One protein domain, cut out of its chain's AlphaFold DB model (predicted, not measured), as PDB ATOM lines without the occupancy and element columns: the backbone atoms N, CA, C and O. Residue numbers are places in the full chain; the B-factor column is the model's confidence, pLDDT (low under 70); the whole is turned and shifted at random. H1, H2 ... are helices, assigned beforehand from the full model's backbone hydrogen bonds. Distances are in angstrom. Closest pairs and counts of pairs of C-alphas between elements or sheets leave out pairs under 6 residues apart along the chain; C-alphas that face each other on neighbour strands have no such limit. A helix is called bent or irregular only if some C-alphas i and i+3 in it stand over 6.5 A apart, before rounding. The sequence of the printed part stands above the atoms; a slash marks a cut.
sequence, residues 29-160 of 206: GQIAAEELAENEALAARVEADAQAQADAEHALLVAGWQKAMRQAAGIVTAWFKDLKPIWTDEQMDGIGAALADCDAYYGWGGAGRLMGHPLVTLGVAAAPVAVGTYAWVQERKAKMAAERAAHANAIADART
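What this domain is: This is residues 29 to 160 of the 206 residues of an uncharacterized protein of Trinickia symbiotica (UniProt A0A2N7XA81). Two long helices, H1 and H3b, reach out from a small compact body, where H2 and the short arm H3a pack on H1; residues 29 to 53 and 138 to 160 stick out at opposite ends. The printed part has 132 residues with three named helices, H1 to H3, and is all helix. It is extended, with a radius of gyration of the C-alphas of 26.3 A, spanning 107 by 29 by 21 A.

Where its parts are: H1, residues 29 to 79, runs 75.4 A from C-alpha 29 at (112.053, 183.970, 214.991). H2, residues 89 to 106, spans 25.5 A. H3, residues 118 to 160, one helix by its hydrogen bonds, is bent: C-alphas 125 and 128 are 6.6 A apart. Its arms are H3a, residues 118 to 125, 10.4 A, and H3b, residues 128 to 160, 48.1 A, ending at C-alpha 160 (207.465, 140.528, 238.402).

How they stand to each other: With residues 58 to 70 alone, H1 touches H2 at a steep tilt of 52 degrees, opposite ways; the closest C-alphas, Gln 66 and Gly 96, are 4.2 A apart. With residues 65 to 72 alone, H1 touches H3a, about perpendicular at 82 degrees; the closest C-alphas, Met 69 and Ala 125, are 5.2 A apart. Every O i to N i+4 pair is within hydrogen-bond range in H1, H2, H3a and H3b.

The domain as a whole: The printed part has no cut. The link H2 to H3 is long, 11 residues; pLDDT is under 70 at residues 106 to 119, among others.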
ATOM      1  N   GLY A  29     111.383 185.093 214.332       70.50
ATOM      2  CA  GLY A  29     112.053 183.970 214.991       70.50
ATOM      3  C   GLY A  29     112.990 183.201 214.056       70.50
ATOM      4  O   GLY A  29     114.095 182.850 214.464       70.50
ATOM      5  N   GLN A  30     112.593 182.998 212.796       68.25
ATOM      6  CA  GLN A  30     113.440 182.376 211.769       68.25
ATOM      7  C   GLN A  30     114.645 183.251 211.410       68.25
ATOM      8  O   GLN A  30     115.765 182.752 211.408       68.25
ATOM      9  N   ILE A  31     114.447 184.561 211.219       65.19
ATOM     10  CA  ILE A  31     115.550 185.503 210.952       65.19
ATOM     11  C   ILE A  31     116.529 185.547 212.135       65.19
ATOM     12  O   ILE A  31     117.740 185.516 211.947       65.19
ATOM     13  N   ALA A  32     116.024 185.570 213.374       65.94
ATOM     14  CA  ALA A  32     116.877 185.546 214.561       65.94
ATOM     15  C   ALA A  32     117.673 184.234 214.692       65.94
ATOM     16  O   ALA A  32     118.807 184.258 215.164       65.94
ATOM     17  N   ALA A  33     117.100 183.100 214.277       70.56
ATOM     18  CA  ALA A  33     117.788 181.812 214.267       70.56
ATOM     19  C   ALA A  33     118.856 181.725 213.161       70.56
ATOM     20  O   ALA A  33     119.929 181.175 213.407       70.56
ATOM     21  N   GLU A  34     118.596 182.291 211.978       65.88
ATOM     22  CA  GLU A  34     119.571 182.381 210.882       65.88
ATOM     23  C   GLU A  34     120.762 183.277 211.259       65.88
ATOM     24  O   GLU A  34     121.907 182.851 211.134       65.88
ATOM     25  N   GLU A  35     120.516 184.454 211.839       59.44
ATOM     26  CA  GLU A  35     121.573 185.364 212.316       59.44
ATOM     27  C   GLU A  35     122.402 184.759 213.463       59.44
ATOM     28  O   GLU A  35     123.612 184.985 213.562       59.44
ATOM     29  N   LEU A  36     121.784 183.965 214.347       69.19
ATOM     30  CA  LEU A  36     122.511 183.257 215.403       69.19
ATOM     31  C   LEU A  36     123.412 182.161 214.809       69.19
ATOM     32  O   LEU A  36     124.574 182.054 215.196       69.19
ATOM     33  N   ALA A  37     122.905 181.403 213.834       70.94
ATOM     34  CA  ALA A  37     123.665 180.363 213.143       70.94
ATOM     35  C   ALA A  37     124.823 180.941 212.308       70.94
ATOM     36  O   ALA A  37     125.915 180.366 212.279       70.94
ATOM     37  N   GLU A  38     124.628 182.094 211.666       66.56
ATOM     38  CA  GLU A  38     125.693 182.802 210.948       66.56
ATOM     39  C   GLU A  38     126.769 183.339 211.902       66.56
ATOM     40  O   GLU A  38     127.964 183.197 211.622       66.56
ATOM     41  N   ASN A  39     126.378 183.878 213.061       64.12
ATOM     42  CA  ASN A  39     127.323 184.330 214.084       64.12
ATOM     43  C   ASN A  39     128.095 183.171 214.734       64.12
ATOM     44  O   ASN A  39     129.293 183.310 214.982       64.12
ATOM     45  N   GLU A  40     127.463 182.018 214.965       68.19
ATOM     46  CA  GLU A  40     128.149 180.808 215.437       68.19
ATOM     47  C   GLU A  40     129.147 180.281 214.396       68.19
ATOM     48  O   GLU A  40     130.282 179.933 214.734       68.19
ATOM     49  N   ALA A  41     128.777 180.289 213.110       69.19
ATOM     50  CA  ALA A  41     129.677 179.909 212.025       69.19
ATOM     51  C   ALA A  41     130.862 180.882 211.876       69.19
ATOM     52  O   ALA A  41     131.981 180.455 211.581       69.19
ATOM     53  N   LEU A  42     130.641 182.181 212.096       67.00
ATOM     54  CA  LEU A  42     131.695 183.196 212.142       67.00
ATOM     55  C   LEU A  42     132.609 183.011 213.357       67.00
ATOM     56  O   LEU A  42     133.827 183.045 213.192       67.00
ATOM     57  N   ALA A  43     132.057 182.756 214.544       69.19
ATOM     58  CA  ALA A  43     132.836 182.494 215.754       69.19
ATOM     59  C   ALA A  43     133.736 181.258 215.590       69.19
ATOM     60  O   ALA A  43     134.932 181.332 215.872       69.19
ATOM     61  N   ALA A  44     133.203 180.168 215.030       74.44
ATOM     62  CA  ALA A  44     133.976 178.960 214.747       74.44
ATOM     63  C   ALA A  44     135.105 179.203 213.728       74.44
ATOM     64  O   ALA A  44     136.192 178.645 213.863       74.44
ATOM     65  N   ARG A  45     134.876 180.053 212.715       70.25
ATOM     66  CA  ARG A  45     135.921 180.444 211.751       70.25
ATOM     67  C   ARG A  45     137.003 181.301 212.395       70.25
ATOM     68  O   ARG A  45     138.175 181.042 212.167       70.25
ATOM     69  N   VAL A  46     136.623 182.273 213.223       74.75
ATOM     70  CA  VAL A  46     137.577 183.136 213.938       74.75
ATOM     71  C   VAL A  46     138.431 182.323 214.912       74.75
ATOM     72  O   VAL A  46     139.635 182.548 214.992       74.75
ATOM     73  N   GLU A  47     137.843 181.358 215.616       72.25
ATOM     74  CA  GLU A  47     138.580 180.477 216.527       72.25
ATOM     75  C   GLU A  47     139.517 179.527 215.766       72.25
ATOM     76  O   GLU A  47     140.678 179.369 216.148       72.25
ATOM     77  N   ALA A  48     139.070 178.973 214.633       74.19
ATOM     78  CA  ALA A  48     139.921 178.165 213.760       74.19
ATOM     79  C   ALA A  48     141.086 178.974 213.161       74.19
ATOM     80  O   ALA A  48     142.218 178.488 213.131       74.19
ATOM     81  N   ASP A  49     140.837 180.211 212.726       74.06
ATOM     82  CA  ASP A  49     141.866 181.103 212.185       74.06
ATOM     83  C   ASP A  49     142.862 181.538 213.271       74.06
ATOM     84  O   ASP A  49     144.067 181.588 213.016       74.06
ATOM     85  N   ALA A  50     142.390 181.804 214.493       73.25
ATOM     86  CA  ALA A  50     143.249 182.125 215.632       73.25
ATOM     87  C   ALA A  50     144.144 180.938 216.021       73.25
ATOM     88  O   ALA A  50     145.339 181.119 216.258       73.25
ATOM     89  N   GLN A  51     143.596 179.720 216.025       74.38
ATOM     90  CA  GLN A  51     144.369 178.511 216.298       74.38
ATOM     91  C   GLN A  51     145.407 178.253 215.198       74.38
ATOM     92  O   GLN A  51     146.570 177.996 215.498       74.38
ATOM     93  N   ALA A  52     145.029 178.414 213.926       76.44
ATOM     94  CA  ALA A  52     145.950 178.258 212.803       76.44
ATOM     95  C   ALA A  52     147.103 179.280 212.838       76.44
ATOM     96  O   ALA A  52     148.236 178.948 212.485       76.44
ATOM     97  N   GLN A  53     146.838 180.514 213.280       76.62
ATOM     98  CA  GLN A  53     147.875 181.529 213.478       76.62
ATOM     99  C   GLN A  53     148.811 181.165 214.634       76.62
ATOM    100  O   GLN A  53     150.028 181.229 214.463       76.62
ATOM    101  N   ALA A  54     148.269 180.716 215.767       74.19
ATOM    102  CA  ALA A  54     149.069 180.273 216.907       74.19
ATOM    103  C   ALA A  54     149.976 179.080 216.549       74.19
ATOM    104  O   ALA A  54     151.163 179.073 216.883       74.19
ATOM    105  N   ASP A  55     149.449 178.109 215.801       77.94
ATOM    106  CA  ASP A  55     150.207 176.943 215.342       77.94
ATOM    107  C   ASP A  55     151.313 177.350 214.347       77.94
ATOM    108  O   ASP A  55     152.433 176.832 214.398       77.94
ATOM    109  N   ALA A  56     151.039 178.318 213.464       79.94
ATOM    110  CA  ALA A  56     152.028 178.846 212.525       79.94
ATOM    111  C   ALA A  56     153.167 179.603 213.235       79.94
ATOM    112  O   ALA A  56     154.337 179.453 212.867       79.94
ATOM    113  N   GLU A  57     152.853 180.388 214.267       78.62
ATOM    114  CA  GLU A  57     153.848 181.084 215.089       78.62
ATOM    115  C   GLU A  57     154.721 180.101 215.881       78.62
ATOM    116  O   GLU A  57     155.948 180.253 215.924       78.62
ATOM    117  N   HIS A  58     154.121 179.048 216.444       76.88
ATOM    118  CA  HIS A  58     154.860 177.989 217.137       76.88
ATOM    119  C   HIS A  58     155.784 177.222 216.184       76.88
ATOM    120  O   HIS A  58     156.960 177.021 216.492       76.88
ATOM    121  N   ALA A  59     155.323 176.897 214.973       81.88
ATOM    122  CA  ALA A  59     156.159 176.245 213.966       81.88
ATOM    123  C   ALA A  59     157.391 177.091 213.580       81.88
ATOM    124  O   ALA A  59     158.490 176.552 213.403       81.88
ATOM    125  N   LEU A  60     157.240 178.417 213.488       82.19
ATOM    126  CA  LEU A  60     158.355 179.339 213.241       82.19
ATOM    127  C   LEU A  60     159.342 179.381 214.414       82.19
ATOM    128  O   LEU A  60     160.559 179.375 214.191       82.19
ATOM    129  N   LEU A  61     158.838 179.375 215.650       78.38
ATOM    130  CA  LEU A  61     159.659 179.290 216.859       78.38
ATOM    131  C   LEU A  61     160.483 177.998 216.890       78.38
ATOM    132  O   LEU A  61     161.703 178.053 217.074       78.38
ATOM    133  N   VAL A  62     159.844 176.852 216.643       84.19
ATOM    134  CA  VAL A  62     160.503 175.540 216.575       84.19
ATOM    135  C   VAL A  62     161.616 175.556 215.530       84.19
ATOM    136  O   VAL A  62     162.764 175.232 215.845       84.19
ATOM    137  N   ALA A  63     161.324 176.009 214.308       84.25
ATOM    138  CA  ALA A  63     162.316 176.071 213.236       84.25
ATOM    139  C   ALA A  63     163.517 176.969 213.593       84.25
ATOM    140  O   ALA A  63     164.670 176.637 213.284       84.25
ATOM    141  N   GLY A  64     163.271 178.095 214.271       81.12
ATOM    142  CA  GLY A  64     164.324 178.985 214.752       81.12
ATOM    143  C   GLY A  64     165.238 178.307 215.777       81.12
ATOM    144  O   GLY A  64     166.466 178.364 215.646       81.12
ATOM    145  N   TRP A  65     164.658 177.633 216.772       82.62
ATOM    146  CA  TRP A  65     165.412 176.982 217.848       82.62
ATOM    147  C   TRP A  65     166.207 175.774 217.344       82.62
ATOM    148  O   TRP A  65     167.377 175.616 217.700       82.62
ATOM    149  N   GLN A  66     165.639 174.983 216.432       85.69
ATOM    150  CA  GLN A  66     166.353 173.890 215.761       85.69
ATOM    151  C   GLN A  66     167.566 174.405 214.975       85.69
ATOM    152  O   GLN A  66     168.674 173.869 215.079       85.69
ATOM    153  N   LYS A  67     167.401 175.505 214.229       84.50
ATOM    154  CA  LYS A  67     168.508 176.135 213.503       84.50
ATOM    155  C   LYS A  67     169.604 176.635 214.451       84.50
ATOM    156  O   LYS A  67     170.785 176.431 214.161       84.50
ATOM    157  N   ALA A  68     169.233 177.258 215.571       81.38
ATOM    158  CA  ALA A  68     170.184 177.717 216.584       81.38
ATOM    159  C   ALA A  68     170.968 176.545 217.204       81.38
ATOM    160  O   ALA A  68     172.193 176.627 217.322       81.38
ATOM    161  N   MET A  69     170.296 175.428 217.506       83.69
ATOM    162  CA  MET A  69     170.930 174.203 218.011       83.69
ATOM    163  C   MET A  69     171.962 173.635 217.035       83.69
ATOM    164  O   MET A  69     173.092 173.346 217.435       83.69
ATOM    165  N   ARG A  70     171.627 173.549 215.743       83.38
ATOM    166  CA  ARG A  70     172.569 173.070 214.715       83.38
ATOM    167  C   ARG A  70     173.794 173.977 214.589       83.38
ATOM    168  O   ARG A  70     174.914 173.489 214.446       83.38
ATOM    169  N   GLN A  71     173.613 175.296 214.680       82.00
ATOM    170  CA  GLN A  71     174.734 176.243 214.668       82.00
ATOM    171  C   GLN A  71     175.608 176.122 215.923       82.00
ATOM    172  O   GLN A  71     176.835 176.095 215.807       82.00
ATOM    173  N   ALA A  72     175.002 175.985 217.104       78.25
ATOM    174  CA  ALA A  72     175.725 175.774 218.356       78.25
ATOM    175  C   ALA A  72     176.548 174.476 218.318       78.25
ATOM    176  O   ALA A  72     177.741 174.485 218.628       78.25
ATOM    177  N   ALA A  73     175.953 173.375 217.855       76.31
ATOM    178  CA  ALA A  73     176.653 172.108 217.676       76.31
ATOM    179  C   ALA A  73     177.774 172.205 216.632       76.31
ATOM    180  O   ALA A  73     178.860 171.661 216.844       76.31
ATOM    181  N   GLY A  74     177.569 172.945 215.539       78.19
ATOM    182  CA  GLY A  74     178.612 173.236 214.553       78.19
ATOM    183  C   GLY A  74     179.829 173.935 215.170       78.19
ATOM    184  O   GLY A  74     180.964 173.544 214.900       78.19
ATOM    185  N   ILE A  75     179.609 174.907 216.060       74.50
ATOM    186  CA  ILE A  75     180.687 175.599 216.784       74.50
ATOM    187  C   ILE A  75     181.412 174.633 217.726       74.50
ATOM    188  O   ILE A  75     182.638 174.553 217.704       74.50
ATOM    189  N   VAL A  76     180.677 173.857 218.524       71.25
ATOM    190  CA  VAL A  76     181.282 172.945 219.508       71.25
ATOM    191  C   VAL A  76     182.049 171.802 218.831       71.25
ATOM    192  O   VAL A  76     183.176 171.487 219.220       71.25
ATOM    193  N   THR A  77     181.494 171.209 217.773       74.56
ATOM    194  CA  THR A  77     182.150 170.124 217.023       74.56
ATOM    195  C   THR A  77     183.333 170.609 216.181       74.56
ATOM    196  O   THR A  77     184.251 169.827 215.923       74.56
ATOM    197  N   ALA A  78     183.381 171.892 215.801       72.44
ATOM    198  CA  ALA A  78     184.569 172.490 215.192       72.44
ATOM    199  C   ALA A  78     185.758 172.531 216.167       72.44
ATOM    200  O   ALA A  78     186.898 172.316 215.753       72.44
ATOM    201  N   TRP A  79     185.490 172.751 217.458       65.88
ATOM    202  CA  TRP A  79     186.506 172.735 218.514       65.88
ATOM    203  C   TRP A  79     186.885 171.312 218.930       65.88
ATOM    204  O   TRP A  79     188.042 171.052 219.261       65.88
ATOM    205  N   PHE A  80     185.944 170.368 218.852       66.50
ATOM    206  CA  PHE A  80     186.174 168.975 219.212       66.50
ATOM    207  C   PHE A  80     185.543 168.007 218.200       66.50
ATOM    208  O   PHE A  80     184.389 167.592 218.320       66.50
ATOM    209  N   LYS A  81     186.342 167.592 217.212       64.44
ATOM    210  CA  LYS A  81     185.896 166.755 216.082       64.44
ATOM    211  C   LYS A  81     185.343 165.386 216.491       64.44
ATOM    212  O   LYS A  81     184.510 164.833 215.782       64.44
ATOM    213  N   ASP A  82     185.761 164.871 217.641       65.75
ATOM    214  CA  ASP A  82     185.337 163.564 218.148       65.75
ATOM    215  C   ASP A  82     183.914 163.568 218.747       65.75
ATOM    216  O   ASP A  82     183.380 162.505 219.047       65.75
ATOM    217  N   LEU A  83     183.280 164.740 218.896       62.69
ATOM    218  CA  LEU A  83     181.894 164.879 219.373       62.69
ATOM    219  C   LEU A  83     180.842 164.855 218.262       62.69
ATOM    220  O   LEU A  83     179.645 164.810 218.537       62.69
ATOM    221  N   LYS A  84     181.283 164.840 217.004       60.00
ATOM    222  CA  LYS A  84     180.422 164.766 215.819       60.00
ATOM    223  C   LYS A  84     179.473 163.546 215.774       60.00
ATOM    224  O   LYS A  84     178.380 163.711 215.254       60.00
ATOM    225  N   PRO A  85     179.822 162.354 216.308       59.84
ATOM    226  CA  PRO A  85     178.913 161.201 216.337       59.84
ATOM    227  C   PRO A  85     177.819 161.283 217.410       59.84
ATOM    228  O   PRO A  85     176.916 160.456 217.410       59.84
ATOM    229  N   ILE A  86     177.948 162.203 218.369       68.06
ATOM    230  CA  ILE A  86     177.093 162.251 219.561       68.06
ATOM    231  C   ILE A  86     175.907 163.169 219.317       68.06
ATOM    232  O   ILE A  86     174.791 162.816 219.662       68.06
ATOM    233  N   TRP A  87     176.142 164.314 218.681       73.00
ATOM    234  CA  TRP A  87     175.098 165.276 218.352       73.00
ATOM    235  C   TRP A  87     174.495 164.948 216.988       73.00
ATOM    236  O   TRP A  87     174.914 165.497 215.970       73.00
ATOM    237  N   THR A  88     173.546 164.009 216.968       79.94
ATOM    238  CA  THR A  88     172.766 163.690 215.765       79.94
ATOM    239  C   THR A  88     171.728 164.775 215.485       79.94
ATOM    240  O   THR A  88     171.275 165.469 216.401       79.94
ATOM    241  N   ASP A  89     171.327 164.913 214.219       82.50
ATOM    242  CA  ASP A  89     170.318 165.899 213.812       82.50
ATOM    243  C   ASP A  89     168.997 165.707 214.570       82.50
ATOM    244  O   ASP A  89     168.418 166.671 215.054       82.50
ATOM    245  N   GLU A  90     168.593 164.457 214.800       82.56
ATOM    246  CA  GLU A  90     167.381 164.102 215.551       82.56
ATOM    247  C   GLU A  90     167.419 164.581 217.011       82.56
ATOM    248  O   GLU A  90     166.425 165.092 217.528       82.56
ATOM    249  N   GLN A  91     168.567 164.460 217.688       80.44
ATOM    250  CA  GLN A  91     168.714 164.945 219.064       80.44
ATOM    251  C   GLN A  91     168.690 166.472 219.129       80.44
ATOM    252  O   GLN A  91     168.077 167.045 220.030       80.44
ATOM    253  N   MET A  92     169.340 167.136 218.172       82.56
ATOM    254  CA  MET A  92     169.339 168.597 218.090       82.56
ATOM    255  C   MET A  92     167.945 169.142 217.785       82.56
ATOM    256  O   MET A  92     167.540 170.140 218.382       82.56
ATOM    257  N   ASP A  93     167.203 168.465 216.910       85.88
ATOM    258  CA  ASP A  93     165.850 168.857 216.539       85.88
ATOM    259  C   ASP A  93     164.867 168.662 217.701       85.88
ATOM    260  O   ASP A  93     164.022 169.530 217.936       85.88
ATOM    261  N   GLY A  94     165.027 167.585 218.480       83.06
ATOM    262  CA  GLY A  94     164.253 167.341 219.699       83.06
ATOM    263  C   GLY A  94     164.530 168.363 220.807       83.06
ATOM    264  O   GLY A  94     163.598 168.868 221.429       83.06
ATOM    265  N   ILE A  95     165.798 168.733 221.022       81.81
ATOM    266  CA  ILE A  95     166.161 169.790 221.983       81.81
ATOM    267  C   ILE A  95     165.650 171.155 221.503       81.81
ATOM    268  O   ILE A  95     165.157 171.941 222.309       81.81
ATOM    269  N   GLY A  96     165.726 171.433 220.198       82.25
ATOM    270  CA  GLY A  96     165.191 172.656 219.601       82.25
ATOM    271  C   GLY A  96     163.677 172.789 219.787       82.25
ATOM    272  O   GLY A  96     163.209 173.859 220.168       82.25
ATOM    273  N   ALA A  97     162.922 171.704 219.596       83.19
ATOM    274  CA  ALA A  97     161.482 171.682 219.853       83.19
ATOM    275  C   ALA A  97     161.158 171.918 221.340       83.19
ATOM    276  O   ALA A  97     160.353 172.785 221.662       83.19
ATOM    277  N   ALA A  98     161.865 171.243 222.254       81.12
ATOM    278  CA  ALA A  98     161.671 171.435 223.694       81.12
ATOM    279  C   ALA A  98     162.005 172.865 224.160       81.12
ATOM    280  O   ALA A  98     161.357 173.398 225.063       81.12
ATOM    281  N   LEU A  99     163.003 173.509 223.546       79.88
ATOM    282  CA  LEU A  99     163.333 174.913 223.803       79.88
ATOM    283  C   LEU A  99     162.237 175.857 223.303       79.88
ATOM    284  O   LEU A  99     161.923 176.817 224.000       79.88
ATOM    285  N   ALA A 100     161.628 175.568 222.152       80.88
ATOM    286  CA  ALA A 100     160.490 176.330 221.648       80.88
ATOM    287  C   ALA A 100     159.263 176.213 222.567       80.88
ATOM    288  O   ALA A 100     158.617 177.221 222.847       80.88
ATOM    289  N   ASP A 101     158.998 175.025 223.117       79.50
ATOM    290  CA  ASP A 101     157.923 174.826 224.098       79.50
ATOM    291  C   ASP A 101     158.196 175.583 225.405       79.50
ATOM    292  O   ASP A 101     157.293 176.186 225.988       79.50
ATOM    293  N   CYS A 102     159.455 175.615 225.852       75.69
ATOM    294  CA  CYS A 102     159.861 176.398 227.019       75.69
ATOM    295  C   CYS A 102     159.747 177.911 226.771       75.69
ATOM    296  O   CYS A 102     159.313 178.641 227.662       75.69
ATOM    297  N   ASP A 103     160.108 178.388 225.581       76.50
ATOM    298  CA  ASP A 103     159.987 179.796 225.179       76.50
ATOM    299  C   ASP A 103     158.512 180.232 225.132       76.50
ATOM    300  O   ASP A 103     158.150 181.283 225.673       76.50
ATOM    301  N   ALA A 104     157.641 179.369 224.594       74.94
ATOM    302  CA  ALA A 104     156.195 179.565 224.588       74.94
ATOM    303  C   ALA A 104     155.595 179.563 226.008       74.94
ATOM    304  O   ALA A 104     154.774 180.422 226.327       74.94
ATOM    305  N   TYR A 105     156.025 178.642 226.880       74.56
ATOM    306  CA  TYR A 105     155.474 178.495 228.233       74.56
ATOM    307  C   TYR A 105     155.940 179.585 229.207       74.56
ATOM    308  O   TYR A 105     155.134 180.159 229.940       74.56
ATOM    309  N   TYR A 106     157.241 179.885 229.238       67.94
ATOM    310  CA  TYR A 106     157.809 180.856 230.178       67.94
ATOM    311  C   TYR A 106     157.744 182.298 229.676       67.94
ATOM    312  O   TYR A 106     158.118 183.215 230.412       67.94
ATOM    313  N   GLY A 107     157.284 182.518 228.442       63.06
ATOM    314  CA  GLY A 107     157.106 183.854 227.890       63.06
ATOM    315  C   GLY A 107     158.409 184.651 227.877       63.06
ATOM    316  O   GLY A 107     158.392 185.861 228.104       63.06
ATOM    317  N   TRP A 108     159.539 183.984 227.605       65.00
ATOM    318  CA  TRP A 108     160.873 184.604 227.506       65.00
ATOM    319  C   TRP A 108     160.936 185.743 226.475       65.00
ATOM    320  O   TRP A 108     161.839 186.581 226.482       65.00
ATOM    321  N   GLY A 109     159.894 185.850 225.668       49.94
ATOM    322  CA  GLY A 109     159.322 187.100 225.215       49.94
ATOM    323  C   GLY A 109     158.673 186.809 223.888       49.94
ATOM    324  O   GLY A 109     159.383 186.841 222.884       49.94
ATOM    325  N   GLY A 110     157.376 186.478 223.942       43.34
ATOM    326  CA  GLY A 110     156.545 185.914 222.873       43.34
ATOM    327  C   GLY A 110     157.110 186.033 221.459       43.34
ATOM    328  O   GLY A 110     157.436 187.131 221.013       43.34
ATOM    329  N   ALA A 111     157.229 184.895 220.777       49.72
ATOM    330  CA  ALA A 111     157.602 184.746 219.368       49.72
ATOM    331  C   ALA A 111     158.936 185.377 218.892       49.72
ATOM    332  O   ALA A 111     159.376 185.065 217.789       49.72
ATOM    333  N   GLY A 112     159.624 186.238 219.657       48.22
ATOM    334  CA  GLY A 112     160.654 187.075 219.034       48.22
ATOM    335  C   GLY A 112     161.597 187.885 219.917       48.22
ATOM    336  O   GLY A 112     162.538 188.450 219.372       48.22
ATOM    337  N   ARG A 113     161.438 187.983 221.242       59.28
ATOM    338  CA  ARG A 113     162.306 188.892 222.023       59.28
ATOM    339  C   ARG A 113     163.667 188.285 222.361       59.28
ATOM    340  O   ARG A 113     164.671 188.991 222.300       59.28
ATOM    341  N   LEU A 114     163.712 186.983 222.646       58.72
ATOM    342  CA  LEU A 114     164.961 186.241 222.872       58.72
ATOM    343  C   LEU A 114     165.578 185.731 221.552       58.72
ATOM    344  O   LEU A 114     166.799 185.661 221.423       58.72
ATOM    345  N   MET A 115     164.733 185.476 220.546       57.16
ATOM    346  CA  MET A 115     165.101 185.271 219.133       57.16
ATOM    347  C   MET A 115     165.530 186.555 218.411       57.16
ATOM    348  O   MET A 115     166.213 186.499 217.390       57.16
ATOM    349  N   GLY A 116     165.163 187.723 218.940       63.25
ATOM    350  CA  GLY A 116     165.461 189.022 218.334       63.25
ATOM    351  C   GLY A 116     166.953 189.333 218.293       63.25
ATOM    352  O   GLY A 116     167.383 190.190 217.523       63.25
ATOM    353  N   HIS A 117     167.754 188.611 219.084       66.31
ATOM    354  CA  HIS A 117     169.203 188.673 219.015       66.31
ATOM    355  C   HIS A 117     169.792 187.267 218.799       66.31
ATOM    356  O   HIS A 117     169.873 186.489 219.753       66.31
ATOM    357  N   PRO A 118     170.291 186.941 217.590       67.00
ATOM    358  CA  PRO A 118     170.703 185.577 217.239       67.00
ATOM    359  C   PRO A 118     171.818 185.023 218.139       67.00
ATOM    360  O   PRO A 118     171.910 183.818 218.345       67.00
ATOM    361  N   LEU A 119     172.646 185.894 218.727       68.75
ATOM    362  CA  LEU A 119     173.693 185.501 219.677       68.75
ATOM    363  C   LEU A 119     173.149 185.029 221.032       68.75
ATOM    364  O   LEU A 119     173.758 184.168 221.661       68.75
ATOM    365  N   VAL A 120     172.022 185.580 221.489       71.75
ATOM    366  CA  VAL A 120     171.408 185.180 222.763       71.75
ATOM    367  C   VAL A 120     170.758 183.813 222.597       71.75
ATOM    368  O   VAL A 120     171.005 182.916 223.400       71.75
ATOM    369  N   THR A 121     170.026 183.615 221.498       68.62
ATOM    370  CA  THR A 121     169.457 182.314 221.124       68.62
ATOM    371  C   THR A 121     170.541 181.250 220.994       68.62
ATOM    372  O   THR A 121     170.414 180.161 221.551       68.62
ATOM    373  N   LEU A 122     171.647 181.582 220.320       69.88
ATOM    374  CA  LEU A 122     172.799 180.696 220.188       69.88
ATOM    375  C   LEU A 122     173.422 180.364 221.549       69.88
ATOM    376  O   LEU A 122     173.762 179.213 221.793       69.88
ATOM    377  N   GLY A 123     173.559 181.349 222.440       70.88
ATOM    378  CA  GLY A 123     174.100 181.145 223.784       70.88
ATOM    379  C   GLY A 123     173.252 180.190 224.626       70.88
ATOM    380  O   GLY A 123     173.793 179.289 225.264       70.88
ATOM    381  N   VAL A 124     171.925 180.339 224.581       75.19
ATOM    382  CA  VAL A 124     170.993 179.441 225.280       75.19
ATOM    383  C   VAL A 124     171.010 178.041 224.660       75.19
ATOM    384  O   VAL A 124     171.136 177.052 225.382       75.19
ATOM    385  N   ALA A 125     170.983 177.946 223.330       73.88
ATOM    386  CA  ALA A 125     171.080 176.681 222.600       73.88
ATOM    387  C   ALA A 125     172.431 175.967 222.822       73.88
ATOM    388  O   ALA A 125     172.518 174.741 222.789       73.88
ATOM    389  N   ALA A 126     173.503 176.712 223.095       70.94
ATOM    390  CA  ALA A 126     174.814 176.138 223.373       70.94
ATOM    391  C   ALA A 126     174.911 175.489 224.760       70.94
ATOM    392  O   ALA A 126     175.798 174.661 224.961       70.94
ATOM    393  N   ALA A 127     174.030 175.813 225.714       75.19
ATOM    394  CA  ALA A 127     174.135 175.296 227.078       75.19
ATOM    395  C   ALA A 127     173.937 173.765 227.174       75.19
ATOM    396  O   ALA A 127     174.823 173.103 227.724       75.19
ATOM    397  N   PRO A 128     172.877 173.155 226.596       72.44
ATOM    398  CA  PRO A 128     172.734 171.696 226.558       72.44
ATOM    399  C   PRO A 128     173.914 171.018 225.858       72.44
ATOM    400  O   PRO A 128     174.432 170.004 226.336       72.44
ATOM    401  N   VAL A 129     174.386 171.624 224.763       69.31
ATOM    402  CA  VAL A 129     175.528 171.114 224.004       69.31
ATOM    403  C   VAL A 129     176.782 171.121 224.874       69.31
ATOM    404  O   VAL A 129     177.431 170.090 225.022       69.31
ATOM    405  N   ALA A 130     177.102 172.238 225.526       71.06
ATOM    406  CA  ALA A 130     178.273 172.372 226.388       71.06
ATOM    407  C   ALA A 130     178.261 171.380 227.563       71.06
ATOM    408  O   ALA A 130     179.288 170.756 227.842       71.06
ATOM    409  N   VAL A 131     177.107 171.179 228.212       75.69
ATOM    410  CA  VAL A 131     176.964 170.226 229.327       75.69
ATOM    411  C   VAL A 131     177.185 168.786 228.860       75.69
ATOM    412  O   VAL A 131     177.997 168.073 229.456       75.69
ATOM    413  N   GLY A 132     176.540 168.366 227.766       71.44
ATOM    414  CA  GLY A 132     176.730 167.018 227.215       71.44
ATOM    415  C   GLY A 132     178.170 166.777 226.747       71.44
ATOM    416  O   GLY A 132     178.756 165.722 226.994       71.44
ATOM    417  N   THR A 133     178.789 167.805 226.165       70.94
ATOM    418  CA  THR A 133     180.194 167.789 225.738       70.94
ATOM    419  C   THR A 133     181.143 167.619 226.927       70.94
ATOM    420  O   THR A 133     182.074 166.815 226.875       70.94
ATOM    421  N   TYR A 134     180.900 168.341 228.025       74.88
ATOM    422  CA  TYR A 134     181.703 168.250 229.243       74.88
ATOM    423  C   TYR A 134     181.616 166.864 229.895       74.88
ATOM    424  O   TYR A 134     182.651 166.292 230.246       74.88
ATOM    425  N   ALA A 135     180.410 166.297 230.002       75.00
ATOM    426  CA  ALA A 135     180.206 164.951 230.535       75.00
ATOM    427  C   ALA A 135     180.983 163.904 229.720       75.00
ATOM    428  O   ALA A 135     181.738 163.105 230.280       75.00
ATOM    429  N   TRP A 136     180.904 163.987 228.390       76.75
ATOM    430  CA  TRP A 136     181.633 163.082 227.507       76.75
ATOM    431  C   TRP A 136     183.158 163.204 227.643       76.75
ATOM    432  O   TRP A 136     183.869 162.197 227.704       76.75
ATOM    433  N   VAL A 137     183.689 164.430 227.740       76.69
ATOM    434  CA  VAL A 137     185.131 164.644 227.954       76.69
ATOM    435  C   VAL A 137     185.586 164.016 229.273       76.69
ATOM    436  O   VAL A 137     186.676 163.439 229.319       76.69
ATOM    437  N   GLN A 138     184.776 164.088 230.331       77.38
ATOM    438  CA  GLN A 138     185.109 163.479 231.621       77.38
ATOM    439  C   GLN A 138     185.096 161.951 231.563       77.38
ATOM    440  O   GLN A 138     186.050 161.321 232.025       77.38
ATOM    441  N   GLU A 139     184.096 161.347 230.921       77.38
ATOM    442  CA  GLU A 139     184.072 159.898 230.703       77.38
ATOM    443  C   GLU A 139     185.266 159.424 229.874       77.38
ATOM    444  O   GLU A 139     185.889 158.404 230.182       77.38
ATOM    445  N   ARG A 140     185.641 160.179 228.837       77.88
ATOM    446  CA  ARG A 140     186.789 159.828 228.000       77.88
ATOM    447  C   ARG A 140     188.112 159.986 228.746       77.88
ATOM    448  O   ARG A 140     188.986 159.133 228.611       77.88
ATOM    449  N   LYS A 141     188.258 161.022 229.578       77.81
ATOM    450  CA  LYS A 141     189.410 161.161 230.484       77.81
ATOM    451  C   LYS A 141     189.485 159.999 231.473       77.81
ATOM    452  O   LYS A 141     190.575 159.468 231.673       77.81
ATOM    453  N   ALA A 142     188.355 159.577 232.039       78.50
ATOM    454  CA  ALA A 142     188.293 158.436 232.947       78.50
ATOM    455  C   ALA A 142     188.702 157.127 232.249       78.50
ATOM    456  O   ALA A 142     189.529 156.389 232.782       78.50
ATOM    457  N   LYS A 143     188.215 156.879 231.025       78.69
ATOM    458  CA  LYS A 143     188.614 155.715 230.211       78.69
ATOM    459  C   LYS A 143     190.107 155.725 229.881       78.69
ATOM    460  O   LYS A 143     190.789 154.741 230.136       78.69
ATOM    461  N   MET A 144     190.646 156.859 229.432       74.44
ATOM    462  CA  MET A 144     192.083 156.998 229.153       74.44
ATOM    463  C   MET A 144     192.946 156.825 230.415       74.44
ATOM    464  O   MET A 144     194.049 156.285 230.344       74.44
ATOM    465  N   ALA A 145     192.474 157.281 231.580       76.62
ATOM    466  CA  ALA A 145     193.158 157.059 232.852       76.62
ATOM    467  C   ALA A 145     193.135 155.576 233.255       76.62
ATOM    468  O   ALA A 145     194.162 155.053 233.690       76.62
ATOM    469  N   ALA A 146     192.008 154.890 233.052       79.31
ATOM    470  CA  ALA A 146     191.870 153.459 233.306       79.31
ATOM    471  C   ALA A 146     192.757 152.619 232.372       79.31
ATOM    472  O   ALA A 146     193.440 151.713 232.837       79.31
ATOM    473  N   GLU A 147     192.828 152.957 231.083       79.50
ATOM    474  CA  GLU A 147     193.717 152.296 230.118       79.50
ATOM    475  C   GLU A 147     195.196 152.509 230.462       79.50
ATOM    476  O   GLU A 147     195.989 151.569 230.423       79.50
ATOM    477  N   ARG A 148     195.579 153.726 230.874       76.38
ATOM    478  CA  ARG A 148     196.943 154.007 231.350       76.38
ATOM    479  C   ARG A 148     197.278 153.239 232.624       76.38
ATOM    480  O   ARG A 148     198.391 152.733 232.736       76.38
ATOM    481  N   ALA A 149     196.336 153.132 233.559       77.00
ATOM    482  CA  ALA A 149     196.507 152.333 234.769       77.00
ATOM    483  C   ALA A 149     196.624 150.835 234.439       77.00
ATOM    484  O   ALA A 149     197.518 150.169 234.952       77.00
ATOM    485  N   ALA A 150     195.795 150.317 233.529       76.81
ATOM    486  CA  ALA A 150     195.859 148.931 233.071       76.81
ATOM    487  C   ALA A 150     197.188 148.617 232.363       76.81
ATOM    488  O   ALA A 150     197.803 147.591 232.642       76.81
ATOM    489  N   HIS A 151     197.680 149.519 231.511       74.88
ATOM    490  CA  HIS A 151     198.976 149.367 230.849       74.88
ATOM    491  C   HIS A 151     200.150 149.464 231.839       74.88
ATOM    492  O   HIS A 151     201.113 148.706 231.735       74.88
ATOM    493  N   ALA A 152     200.075 150.355 232.833       74.81
ATOM    494  CA  ALA A 152     201.077 150.447 233.895       74.81
ATOM    495  C   ALA A 152     201.110 149.178 234.766       74.81
ATOM    496  O   ALA A 152     202.196 148.686 235.076       74.81
ATOM    497  N   ASN A 153     199.943 148.615 235.091       74.56
ATOM    498  CA  ASN A 153     199.828 147.351 235.818       74.56
ATOM    499  C   ASN A 153     200.353 146.175 234.983       74.56
ATOM    500  O   ASN A 153     201.145 145.390 235.486       74.56
ATOM    501  N   ALA A 154     200.033 146.110 233.686       73.88
ATOM    502  CA  ALA A 154     200.559 145.080 232.788       73.88
ATOM    503  C   ALA A 154     202.095 145.127 232.664       73.88
ATOM    504  O   ALA A 154     202.747 144.084 232.621       73.88
ATOM    505  N   ILE A 155     202.697 146.323 232.652       74.38
ATOM    506  CA  ILE A 155     204.162 146.476 232.688       74.38
ATOM    507  C   ILE A 155     204.730 146.043 234.046       74.38
ATOM    508  O   ILE A 155     205.788 145.416 234.086       74.38
ATOM    509  N   ALA A 156     204.062 146.373 235.156       69.56
ATOM    510  CA  ALA A 156     204.490 145.959 236.491       69.56
ATOM    511  C   ALA A 156     204.444 144.429 236.655       69.56
ATOM    512  O   ALA A 156     205.414 143.851 237.147       69.56
ATOM    513  N   ASP A 157     203.394 143.779 236.148       71.25
ATOM    514  CA  ASP A 157     203.232 142.322 236.148       71.25
ATOM    515  C   ASP A 157     204.247 141.628 235.224       71.25
ATOM    516  O   ASP A 157     204.859 140.621 235.584       71.25
ATOM    517  N   ALA A 158     204.540 142.204 234.055       64.25
ATOM    518  CA  ALA A 158     205.618 141.707 233.197       64.25
ATOM    519  C   ALA A 158     207.001 141.806 233.877       64.25
ATOM    520  O   ALA A 158     207.898 141.008 233.595       64.25
ATOM    521  N   ARG A 159     207.180 142.761 234.800       59.41
ATOM    522  CA  ARG A 159     208.426 142.965 235.552       59.41
ATOM    523  C   ARG A 159     208.565 142.032 236.758       59.41
ATOM    524  O   ARG A 159     209.693 141.778 237.171       59.41
ATOM    525  N   THR A 160     207.463 141.516 237.306       58.69
ATOM    526  CA  THR A 160     207.465 140.528 238.402       58.69
ATOM    527  C   THR A 160     207.570 139.084 237.904       58.69
ATOM    528  O   THR A 160     208.077 138.237 238.635       58.69
TER     529      THR A 160